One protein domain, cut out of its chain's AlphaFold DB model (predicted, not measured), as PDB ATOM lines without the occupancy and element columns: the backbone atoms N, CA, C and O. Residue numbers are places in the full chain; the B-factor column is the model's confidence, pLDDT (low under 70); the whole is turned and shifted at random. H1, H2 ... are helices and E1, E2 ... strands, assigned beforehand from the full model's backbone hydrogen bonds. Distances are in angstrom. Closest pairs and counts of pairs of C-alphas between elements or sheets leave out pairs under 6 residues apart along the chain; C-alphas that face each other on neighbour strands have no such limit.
ATOM      1  N   MET A 246     -26.760  22.013 -60.331       97.75
ATOM      2  CA  MET A 246     -26.632  23.259 -59.573       97.75
ATOM      3  C   MET A 246     -27.807  23.474 -58.606       97.75
ATOM      4  O   MET A 246     -28.375  24.570 -58.553       97.75
ATOM      5  N   LEU A 247     -28.194  22.427 -57.881       97.94
ATOM      6  CA  LEU A 247     -29.312  22.430 -56.945       97.94
ATOM      7  C   LEU A 247     -28.857  22.797 -55.529       97.94
ATOM      8  O   LEU A 247     -27.876  22.266 -55.012       97.94
ATOM      9  N   LEU A 248     -29.608  23.690 -54.893       97.94
ATOM     10  CA  LEU A 248     -29.452  24.084 -53.497       97.94
ATOM     11  C   LEU A 248     -30.800  24.058 -52.786       97.94
ATOM     12  O   LEU A 248     -31.839  24.358 -53.385       97.94
ATOM     13  N   TYR A 249     -30.755  23.798 -51.485       98.19
ATOM     14  CA  TYR A 249     -31.906  23.910 -50.605       98.19
ATOM     15  C   TYR A 249     -31.674  25.006 -49.570       98.19
ATOM     16  O   TYR A 249     -30.570  25.143 -49.045       98.19
ATOM     17  N   LEU A 250     -32.713  25.778 -49.266       97.81
ATOM     18  CA  LEU A 250     -32.721  26.728 -48.155       97.81
ATOM     19  C   LEU A 250     -33.882  26.409 -47.219       97.81
ATOM     20  O   LEU A 250     -34.960  26.071 -47.696       97.81
ATOM     21  N   THR A 251     -33.689  26.578 -45.917       95.94
ATOM     22  CA  THR A 251     -34.727  26.346 -44.907       95.94
ATOM     23  C   THR A 251     -34.648  27.383 -43.783       95.94
ATOM     24  O   THR A 251     -33.614  28.019 -43.591       95.94
ATOM     25  N   ASP A 252     -35.750  27.576 -43.062       93.25
ATOM     26  CA  ASP A 252     -35.824  28.263 -41.759       93.25
ATOM     27  C   ASP A 252     -36.029  27.267 -40.603       93.25
ATOM     28  O   ASP A 252     -36.277  27.669 -39.470       93.25
ATOM     29  N   SER A 253     -35.918  25.963 -40.873       92.25
ATOM     30  CA  SER A 253     -35.904  24.925 -39.850       92.25
ATOM     31  C   SER A 253     -34.475  24.485 -39.555       92.25
ATOM     32  O   SER A 253     -33.680  24.260 -40.468       92.25
ATOM     33  N   LYS A 254     -34.163  24.305 -38.271       92.06
ATOM     34  CA  LYS A 254     -32.909  23.684 -37.817       92.06
ATOM     35  C   LYS A 254     -32.969  22.153 -37.783       92.06
ATOM     36  O   LYS A 254     -32.075  21.515 -37.245       92.06
ATOM     37  N   ASP A 255     -34.035  21.560 -38.314       91.25
ATOM     38  CA  ASP A 255     -34.167  20.110 -38.411       91.25
ATOM     39  C   ASP A 255     -33.186  19.547 -39.453       91.25
ATOM     40  O   ASP A 255     -33.424  19.587 -40.663       91.25
ATOM     41  N   GLU A 256     -32.066  19.011 -38.971       90.50
ATOM     42  CA  GLU A 256     -31.020  18.430 -39.814       90.50
ATOM     43  C   GLU A 256     -31.478  17.156 -40.547       90.50
ATOM     44  O   GLU A 256     -30.866  16.777 -41.546       90.50
ATOM     45  N   SER A 257     -32.597  16.528 -40.156       91.19
ATOM     46  CA  SER A 257     -33.097  15.318 -40.828       91.19
ATOM     47  C   SER A 257     -33.489  15.558 -42.294       91.19
ATOM     48  O   SER A 257     -33.492  14.630 -43.111       91.19
ATOM     49  N   TYR A 258     -33.770  16.810 -42.677       90.56
ATOM     50  CA  TYR A 258     -33.972  17.180 -44.078       90.56
ATOM     51  C   TYR A 258     -32.705  16.985 -44.918       90.56
ATOM     52  O   TYR A 258     -32.808  16.571 -46.071       90.56
ATOM     53  N   ALA A 259     -31.516  17.248 -44.367       91.69
ATOM     54  CA  ALA A 259     -30.261  17.135 -45.107       91.69
ATOM     55  C   ALA A 259     -29.993  15.689 -45.555       91.69
ATOM     56  O   ALA A 259     -29.678  15.463 -46.726       91.69
ATOM     57  N   GLU A 260     -30.222  14.711 -44.674       90.19
ATOM     58  CA  GLU A 260     -30.071  13.286 -44.993       90.19
ATOM     59  C   GLU A 260     -30.999  12.857 -46.136       90.19
ATOM     60  O   GLU A 260     -30.550  12.282 -47.131       90.19
ATOM     61  N   ARG A 261     -32.290  13.210 -46.053       91.56
ATOM     62  CA  ARG A 261     -33.296  12.867 -47.078       91.56
ATOM     63  C   ARG A 261     -32.980  13.462 -48.449       91.56
ATOM     64  O   ARG A 261     -33.360  12.898 -49.472       91.56
ATOM     65  N   LEU A 262     -32.311  14.612 -48.473       93.25
ATOM     66  CA  LEU A 262     -31.968  15.342 -49.694       93.25
ATOM     67  C   LEU A 262     -30.579  14.985 -50.236       93.25
ATOM     68  O   LEU A 262     -30.184  15.500 -51.292       93.25
ATOM     69  N   ASN A 263     -29.842  14.121 -49.525       91.75
ATOM     70  CA  ASN A 263     -28.427  13.854 -49.761       91.75
ATOM     71  C   ASN A 263     -27.644  15.171 -49.918       91.75
ATOM     72  O   ASN A 263     -26.992  15.429 -50.935       91.75
ATOM     73  N   ALA A 264     -27.832  16.060 -48.945       95.06
ATOM     74  CA  ALA A 264     -27.262  17.393 -48.911       95.06
ATOM     75  C   ALA A 264     -26.575  17.625 -47.567       95.06
ATOM     76  O   ALA A 264     -26.970  17.082 -46.543       95.06
ATOM     77  N   ARG A 265     -25.554  18.473 -47.559       95.12
ATOM     78  CA  ARG A 265     -24.889  18.908 -46.337       95.12
ATOM     79  C   ARG A 265     -25.678  20.036 -45.684       95.12
ATOM     80  O   ARG A 265     -25.927  21.050 -46.336       95.12
ATOM     81  N   PHE A 266     -26.011  19.886 -44.404       96.94
ATOM     82  CA  PHE A 266     -26.583  20.972 -43.615       96.94
ATOM     83  C   PHE A 266     -25.517  22.017 -43.264       96.94
ATOM     84  O   PHE A 266     -24.402  21.668 -42.870       96.94
ATOM     85  N   ILE A 267     -25.856  23.297 -43.404       97.00
ATOM     86  CA  ILE A 267     -25.050  24.411 -42.895       97.00
ATOM     87  C   ILE A 267     -25.946  25.451 -42.221       97.00
ATOM     88  O   ILE A 267     -27.026  25.766 -42.720       97.00
ATOM     89  N   GLU A 268     -25.460  26.055 -41.140       96.56
ATOM     90  CA  GLU A 268     -26.078  27.249 -40.564       96.56
ATOM     91  C   GLU A 268     -25.456  28.524 -41.144       96.56
ATOM     92  O   GLU A 268     -24.235  28.717 -41.113       96.56
ATOM     93  N   VAL A 269     -26.294  29.432 -41.648       95.75
ATOM     94  CA  VAL A 269     -25.872  30.725 -42.200       95.75
ATOM     95  C   VAL A 269     -26.451  31.860 -41.359       95.75
ATOM     96  O   VAL A 269     -27.457  32.480 -41.697       95.75
ATOM     97  N   ASN A 270     -25.753  32.152 -40.260       92.44
ATOM     98  CA  ASN A 270     -26.081  33.224 -39.316       92.44
ATOM     99  C   ASN A 270     -25.500  34.571 -39.790       92.44
ATOM    100  O   ASN A 270     -24.607  35.133 -39.160       92.44
ATOM    101  N   GLU A 271     -25.946  35.053 -40.953       93.06
ATOM    102  CA  GLU A 271     -25.502  36.320 -41.553       93.06
ATOM    103  C   GLU A 271     -26.684  37.256 -41.798       93.06
ATOM    104  O   GLU A 271     -27.636  36.902 -42.491       93.06
ATOM    105  N   GLN A 272     -26.600  38.481 -41.274       90.69
ATOM    106  CA  GLN A 272     -27.636  39.503 -41.481       90.69
ATOM    107  C   GLN A 272     -27.553  40.142 -42.870       90.69
ATOM    108  O   GLN A 272     -28.547  40.646 -43.391       90.69
ATOM    109  N   ASN A 273     -26.369  40.128 -43.484       91.81
ATOM    110  CA  ASN A 273     -26.162  40.630 -44.831       91.81
ATOM    111  C   ASN A 273     -26.455  39.523 -45.857       91.81
ATOM    112  O   ASN A 273     -25.735  38.529 -45.923       91.81
ATOM    113  N   ASP A 274     -27.468  39.734 -46.703       93.00
ATOM    114  CA  ASP A 274     -27.925  38.751 -47.699       93.00
ATOM    115  C   ASP A 274     -26.825  38.320 -48.681       93.00
ATOM    116  O   ASP A 274     -26.785  37.169 -49.120       93.00
ATOM    117  N   VAL A 275     -25.916  39.237 -49.031       92.44
ATOM    118  CA  VAL A 275     -24.783  38.950 -49.920       92.44
ATOM    119  C   VAL A 275     -23.799  38.024 -49.223       92.44
ATOM    120  O   VAL A 275     -23.432  37.003 -49.799       92.44
ATOM    121  N   LEU A 276     -23.409  38.339 -47.985       93.75
ATOM    122  CA  LEU A 276     -22.498  37.493 -47.208       93.75
ATOM    123  C   LEU A 276     -23.116  36.120 -46.926       93.75
ATOM    124  O   LEU A 276     -22.431  35.105 -47.053       93.75
ATOM    125  N   ALA A 277     -24.415  36.076 -46.630       95.62
ATOM    126  CA  ALA A 277     -25.158  34.835 -46.477       95.62
ATOM    127  C   ALA A 277     -25.091  33.982 -47.757       95.62
ATOM    128  O   ALA A 277     -24.687  32.819 -47.709       95.62
ATOM    129  N   ALA A 278     -25.398  34.566 -48.921       97.12
ATOM    130  CA  ALA A 278     -25.301  33.869 -50.203       97.12
ATOM    131  C   ALA A 278     -23.864  33.415 -50.518       97.12
ATOM    132  O   ALA A 278     -23.670  32.307 -51.015       97.12
ATOM    133  N   GLU A 279     -22.850  34.229 -50.211       96.81
ATOM    134  CA  GLU A 279     -21.443  33.856 -50.384       96.81
ATOM    135  C   GLU A 279     -21.048  32.646 -49.528       96.81
ATOM    136  O   GLU A 279     -20.355  31.763 -50.038       96.81
ATOM    137  N   LYS A 280     -21.525  32.552 -48.278       97.31
ATOM    138  CA  LYS A 280     -21.304  31.372 -47.424       97.31
ATOM    139  C   LYS A 280     -21.943  30.112 -48.003       97.31
ATOM    140  O   LYS A 280     -21.300  29.065 -48.016       97.31
ATOM    141  N   VAL A 281     -23.166  30.211 -48.532       98.06
ATOM    142  CA  VAL A 281     -23.827  29.079 -49.208       98.06
ATOM    143  C   VAL A 281     -23.016  28.626 -50.427       98.06
ATOM    144  O   VAL A 281     -22.791  27.433 -50.615       98.06
ATOM    145  N   VAL A 282     -22.533  29.573 -51.239       98.00
ATOM    146  CA  VAL A 282     -21.709  29.277 -52.423       98.00
ATOM    147  C   VAL A 282     -20.379  28.625 -52.055       98.00
ATOM    148  O   VAL A 282     -19.927  27.730 -52.765       98.00
ATOM    149  N   ASP A 283     -19.738  29.052 -50.972       97.44
ATOM    150  CA  ASP A 283     -18.488  28.436 -50.532       97.44
ATOM    151  C   ASP A 283     -18.706  27.012 -50.017       97.44
ATOM    152  O   ASP A 283     -17.944  26.116 -50.375       97.44
ATOM    153  N   ALA A 284     -19.763  26.785 -49.233       97.31
ATOM    154  CA  ALA A 284     -20.120  25.455 -48.741       97.31
ATOM    155  C   ALA A 284     -20.476  24.485 -49.876       97.31
ATOM    156  O   ALA A 284     -20.208  23.289 -49.775       97.31
ATOM    157  N   TYR A 285     -21.013  25.001 -50.984       97.38
ATOM    158  CA  TYR A 285     -21.298  24.222 -52.186       97.38
ATOM    159  C   TYR A 285     -20.044  23.603 -52.831       97.38
ATOM    160  O   TYR A 285     -20.147  22.643 -53.590       97.38
ATOM    161  N   ALA A 286     -18.840  24.085 -52.498       95.56
ATOM    162  CA  ALA A 286     -17.592  23.423 -52.886       95.56
ATOM    163  C   ALA A 286     -17.461  22.001 -52.311       95.56
ATOM    164  O   ALA A 286     -16.610  21.236 -52.757       95.56
ATOM    165  N   GLU A 287     -18.276  21.660 -51.312       94.75
ATOM    166  CA  GLU A 287     -18.240  20.389 -50.594       94.75
ATOM    167  C   GLU A 287     -19.367  19.428 -50.993       94.75
ATOM    168  O   GLU A 287     -19.481  18.355 -50.411       94.75
ATOM    169  N   GLY A 288     -20.188  19.789 -51.980       94.62
ATOM    170  CA  GLY A 288     -21.340  19.000 -52.411       94.62
ATOM    171  C   GLY A 288     -22.632  19.805 -52.380       94.62
ATOM    172  O   GLY A 288     -22.632  21.024 -52.206       94.62
ATOM    173  N   ARG A 289     -23.755  19.110 -52.558       96.00
ATOM    174  CA  ARG A 289     -25.090  19.699 -52.444       96.00
ATOM    175  C   ARG A 289     -25.318  20.220 -51.023       96.00
ATOM    176  O   ARG A 289     -24.920  19.572 -50.061       96.00
ATOM    177  N   VAL A 290     -25.979  21.369 -50.891       97.38
ATOM    178  CA  VAL A 290     -26.154  22.066 -49.605       97.38
ATOM    179  C   VAL A 290     -27.630  22.283 -49.283       97.38
ATOM    180  O   VAL A 290     -28.408  22.680 -50.153       97.38
ATOM    181  N   LEU A 291     -27.974  22.067 -48.012       97.81
ATOM    182  CA  LEU A 291     -29.157  22.585 -47.334       97.81
ATOM    183  C   LEU A 291     -28.702  23.670 -46.353       97.81
ATOM    184  O   LEU A 291     -28.048  23.366 -45.361       97.81
ATOM    185  N   ALA A 292     -29.020  24.933 -46.630       97.62
ATOM    186  CA  ALA A 292     -28.616  26.037 -45.765       97.62
ATOM    187  C   ALA A 292     -29.788  26.566 -44.937       97.62
ATOM    188  O   ALA A 292     -30.795  27.023 -45.485       97.62
ATOM    189  N   PHE A 293     -29.623  26.553 -43.618       96.94
ATOM    190  CA  PHE A 293     -30.499  27.256 -42.696       96.94
ATOM    191  C   PHE A 293     -30.186  28.758 -42.706       96.94
ATOM    192  O   PHE A 293     -29.029  29.158 -42.540       96.94
ATOM    193  N   THR A 294     -31.210  29.593 -42.901       95.31
ATOM    194  CA  THR A 294     -31.115  31.052 -42.765       95.31
ATOM    195  C   THR A 294     -32.491  31.687 -42.559       95.31
ATOM    196  O   THR A 294     -33.444  31.397 -43.286       95.31
ATOM    197  N   ASP A 295     -32.575  32.650 -41.640       92.12
ATOM    198  CA  ASP A 295     -33.798  33.429 -41.390       92.12
ATOM    199  C   ASP A 295     -34.189  34.328 -42.583       92.12
ATOM    200  O   ASP A 295     -35.306  34.839 -42.660       92.12
ATOM    201  N   ARG A 296     -33.281  34.511 -43.555       92.62
ATOM    202  CA  ARG A 296     -33.463  35.351 -44.755       92.62
ATOM    203  C   ARG A 296     -33.552  34.523 -46.041       92.62
ATOM    204  O   ARG A 296     -33.072  34.916 -47.109       92.62
ATOM    205  N   LYS A 297     -34.165  33.331 -45.959       93.88
ATOM    206  CA  LYS A 297     -34.188  32.332 -47.048       93.88
ATOM    207  C   LYS A 297     -34.709  32.863 -48.386       93.88
ATOM    208  O   LYS A 297     -34.255  32.418 -49.439       93.88
ATOM    209  N   ARG A 298     -35.619  33.843 -48.392       95.56
ATOM    210  CA  ARG A 298     -36.179  34.419 -49.631       95.56
ATOM    211  C   ARG A 298     -35.192  35.348 -50.338       95.56
ATOM    212  O   ARG A 298     -35.026  35.254 -51.558       95.56
ATOM    213  N   GLU A 299     -34.531  36.220 -49.590       95.44
ATOM    214  CA  GLU A 299     -33.544  37.174 -50.090       95.44
ATOM    215  C   GLU A 299     -32.309  36.435 -50.604       95.44
ATOM    216  O   GLU A 299     -31.899  36.631 -51.753       95.44
ATOM    217  N   VAL A 300     -31.796  35.490 -49.812       97.00
ATOM    218  CA  VAL A 300     -30.664  34.636 -50.191       97.00
ATOM    219  C   VAL A 300     -31.004  33.795 -51.428       97.00
ATOM    220  O   VAL A 300     -30.219  33.760 -52.381       97.00
ATOM    221  N   ALA A 301     -32.208  33.205 -51.501       97.81
ATOM    222  CA  ALA A 301     -32.651  32.469 -52.690       97.81
ATOM    223  C   ALA A 301     -32.626  33.330 -53.954       97.81
ATOM    224  O   ALA A 301     -32.250  32.846 -55.022       97.81
ATOM    225  N   ARG A 302     -33.034  34.601 -53.866       97.25
ATOM    226  CA  ARG A 302     -33.036  35.511 -55.019       97.25
ATOM    227  C   ARG A 302     -31.620  35.744 -55.545       97.25
ATOM    228  O   ARG A 302     -31.417  35.701 -56.759       97.25
ATOM    229  N   ILE A 303     -30.652  35.949 -54.654       97.25
ATOM    230  CA  ILE A 303     -29.244  36.150 -55.025       97.25
ATOM    231  C   ILE A 303     -28.674  34.880 -55.664       97.25
ATOM    232  O   ILE A 303     -28.101  34.936 -56.752       97.25
ATOM    233  N   LEU A 304     -28.892  33.717 -55.049       98.12
ATOM    234  CA  LEU A 304     -28.407  32.434 -55.569       98.12
ATOM    235  C   LEU A 304     -29.031  32.084 -56.933       98.12
ATOM    236  O   LEU A 304     -28.324  31.654 -57.847       98.12
ATOM    237  N   LYS A 305     -30.329  32.358 -57.129       97.56
ATOM    238  CA  LYS A 305     -30.999  32.220 -58.436       97.56
ATOM    239  C   LYS A 305     -30.387  33.147 -59.489       97.56
ATOM    240  O   LYS A 305     -30.191  32.717 -60.626       97.56
ATOM    241  N   ASN A 306     -30.028  34.380 -59.120       96.88
ATOM    242  CA  ASN A 306     -29.306  35.291 -60.012       96.88
ATOM    243  C   ASN A 306     -27.909  34.775 -60.375       96.88
ATOM    244  O   ASN A 306     -27.412  35.139 -61.433       96.88
ATOM    245  N   MET A 307     -27.289  33.927 -59.550       97.56
ATOM    246  CA  MET A 307     -26.010  33.263 -59.847       97.56
ATOM    247  C   MET A 307     -26.160  31.975 -60.670       97.56
ATOM    248  O   MET A 307     -25.166  31.319 -60.975       97.56
ATOM    249  N   GLY A 308     -27.388  31.614 -61.053       97.25
ATOM    250  CA  GLY A 308     -27.667  30.463 -61.906       97.25
ATOM    251  C   GLY A 308     -27.983  29.168 -61.161       97.25
ATOM    252  O   GLY A 308     -28.235  28.171 -61.828       97.25
ATOM    253  N   PHE A 309     -28.050  29.155 -59.827       98.25
ATOM    254  CA  PHE A 309     -28.515  27.978 -59.079       98.25
ATOM    255  C   PHE A 309     -29.998  27.698 -59.314       98.25
ATOM    256  O   PHE A 309     -30.771  28.612 -59.631       98.25
ATOM    257  N   ASP A 310     -30.392  26.436 -59.187       97.75
ATOM    258  CA  ASP A 310     -31.771  26.076 -58.890       97.75
ATOM    259  C   ASP A 310     -31.916  25.985 -57.375       97.75
ATOM    260  O   ASP A 310     -31.123  25.326 -56.709       97.75
ATOM    261  N   VAL A 311     -32.870  26.724 -56.818       98.06
ATOM    262  CA  VAL A 311     -32.984  26.886 -55.365       98.06
ATOM    263  C   VAL A 311     -34.385  26.503 -54.941       98.06
ATOM    264  O   VAL A 311     -35.354  27.166 -55.336       98.06
ATOM    265  N   VAL A 312     -34.457  25.467 -54.116       97.56
ATOM    266  CA  VAL A 312     -35.674  24.976 -53.475       97.56
ATOM    267  C   VAL A 312     -35.708  25.517 -52.051       97.56
ATOM    268  O   VAL A 312     -34.735  25.407 -51.312       97.56
TER     269      VAL A 312
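Overview. This is residues 246 to 312 of the 314 residues of an uncharacterized protein of Archaeoglobus fulgidus (UniProt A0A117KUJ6). A small sheet of four parallel strands stands between helices, with H2 and H3 packed over one face and the short H1 covering only part of the opposite face, at E3 and E2. The two longer helices touch each other at a steep angle, near where H2 begins. The printed part has 67 residues, with three named helices and four named strands in the order E1, H1, E2, H2, E3, H3, E4. The sheet order is E2, E3, E1, E4, and the class is mixed, helices and strands. The whole is compact, with a radius of gyration of the C-alphas of 10.4 A and spans of 27 by 22 by 18 A.

Arrangement. In the sheet, the inner strands are E3, residues 290 to 293, and E1, residues 247 to 251, parallel at 19 degrees, with N 249 and O 290 2.9 A apart, within hydrogen-bond range. The edge strand E2, residues 265 to 268, is parallel to E3 at 26 degrees, with N 291 and O 265 at 2.8 A. The other edge strand, E4, residues 310 to 312, is parallel to E1 at 29 degrees, with N 312 and O 248 at 2.9 A. H2, residues 274 to 287, is on the sheet over E3 at a height of 9.5 A; its closest C-alphas to E3 are those of Val 281 and Ala 292, 6.6 A. H3, residues 297 to 306, is on the same face over E1 and E4 at a height of 8.7 A, and runs along the strands at 1 degrees to E1 on the local plane. Residues 274 to 278 of H2 alone touch H3, the closest C-alphas being those of Ala 278 and Val 300, 5.4 A, at a steep tilt of 69 degrees, only just short of about perpendicular. H1, residues 257 to 261, is on the opposite face at a height of 8.9 A, only just over E3, and is apart from H2 and H3. E2, H2, E3 form a strand-helix-strand unit, two parallel neighbour strands with a helix between, and its crossover is right-handed. E1, H1, E2 and E3, H3, E4 are split units, with another strand between their two, also right-handed. Each O i to N i+4 pair is within hydrogen-bond range in H1 and H3, and 8 of 10 are in H2.

Along the chain. E1 begins at C-alpha 247 (-29.312, 22.430, -56.945) and spans 13.8 A. H2 spans 21.0 A and H3 14.2 A. E4 ends at C-alpha 312 (-35.674, 24.976, -53.475).

Size, cuts and confidence. The two C-alphas farthest apart, those of Arg 261 and Asn 273, are 28.8 A apart. The printed part has no cut, and its six links between elements are tight. The mean pLDDT of the printed part is 95.3, and no printed residue is under 70.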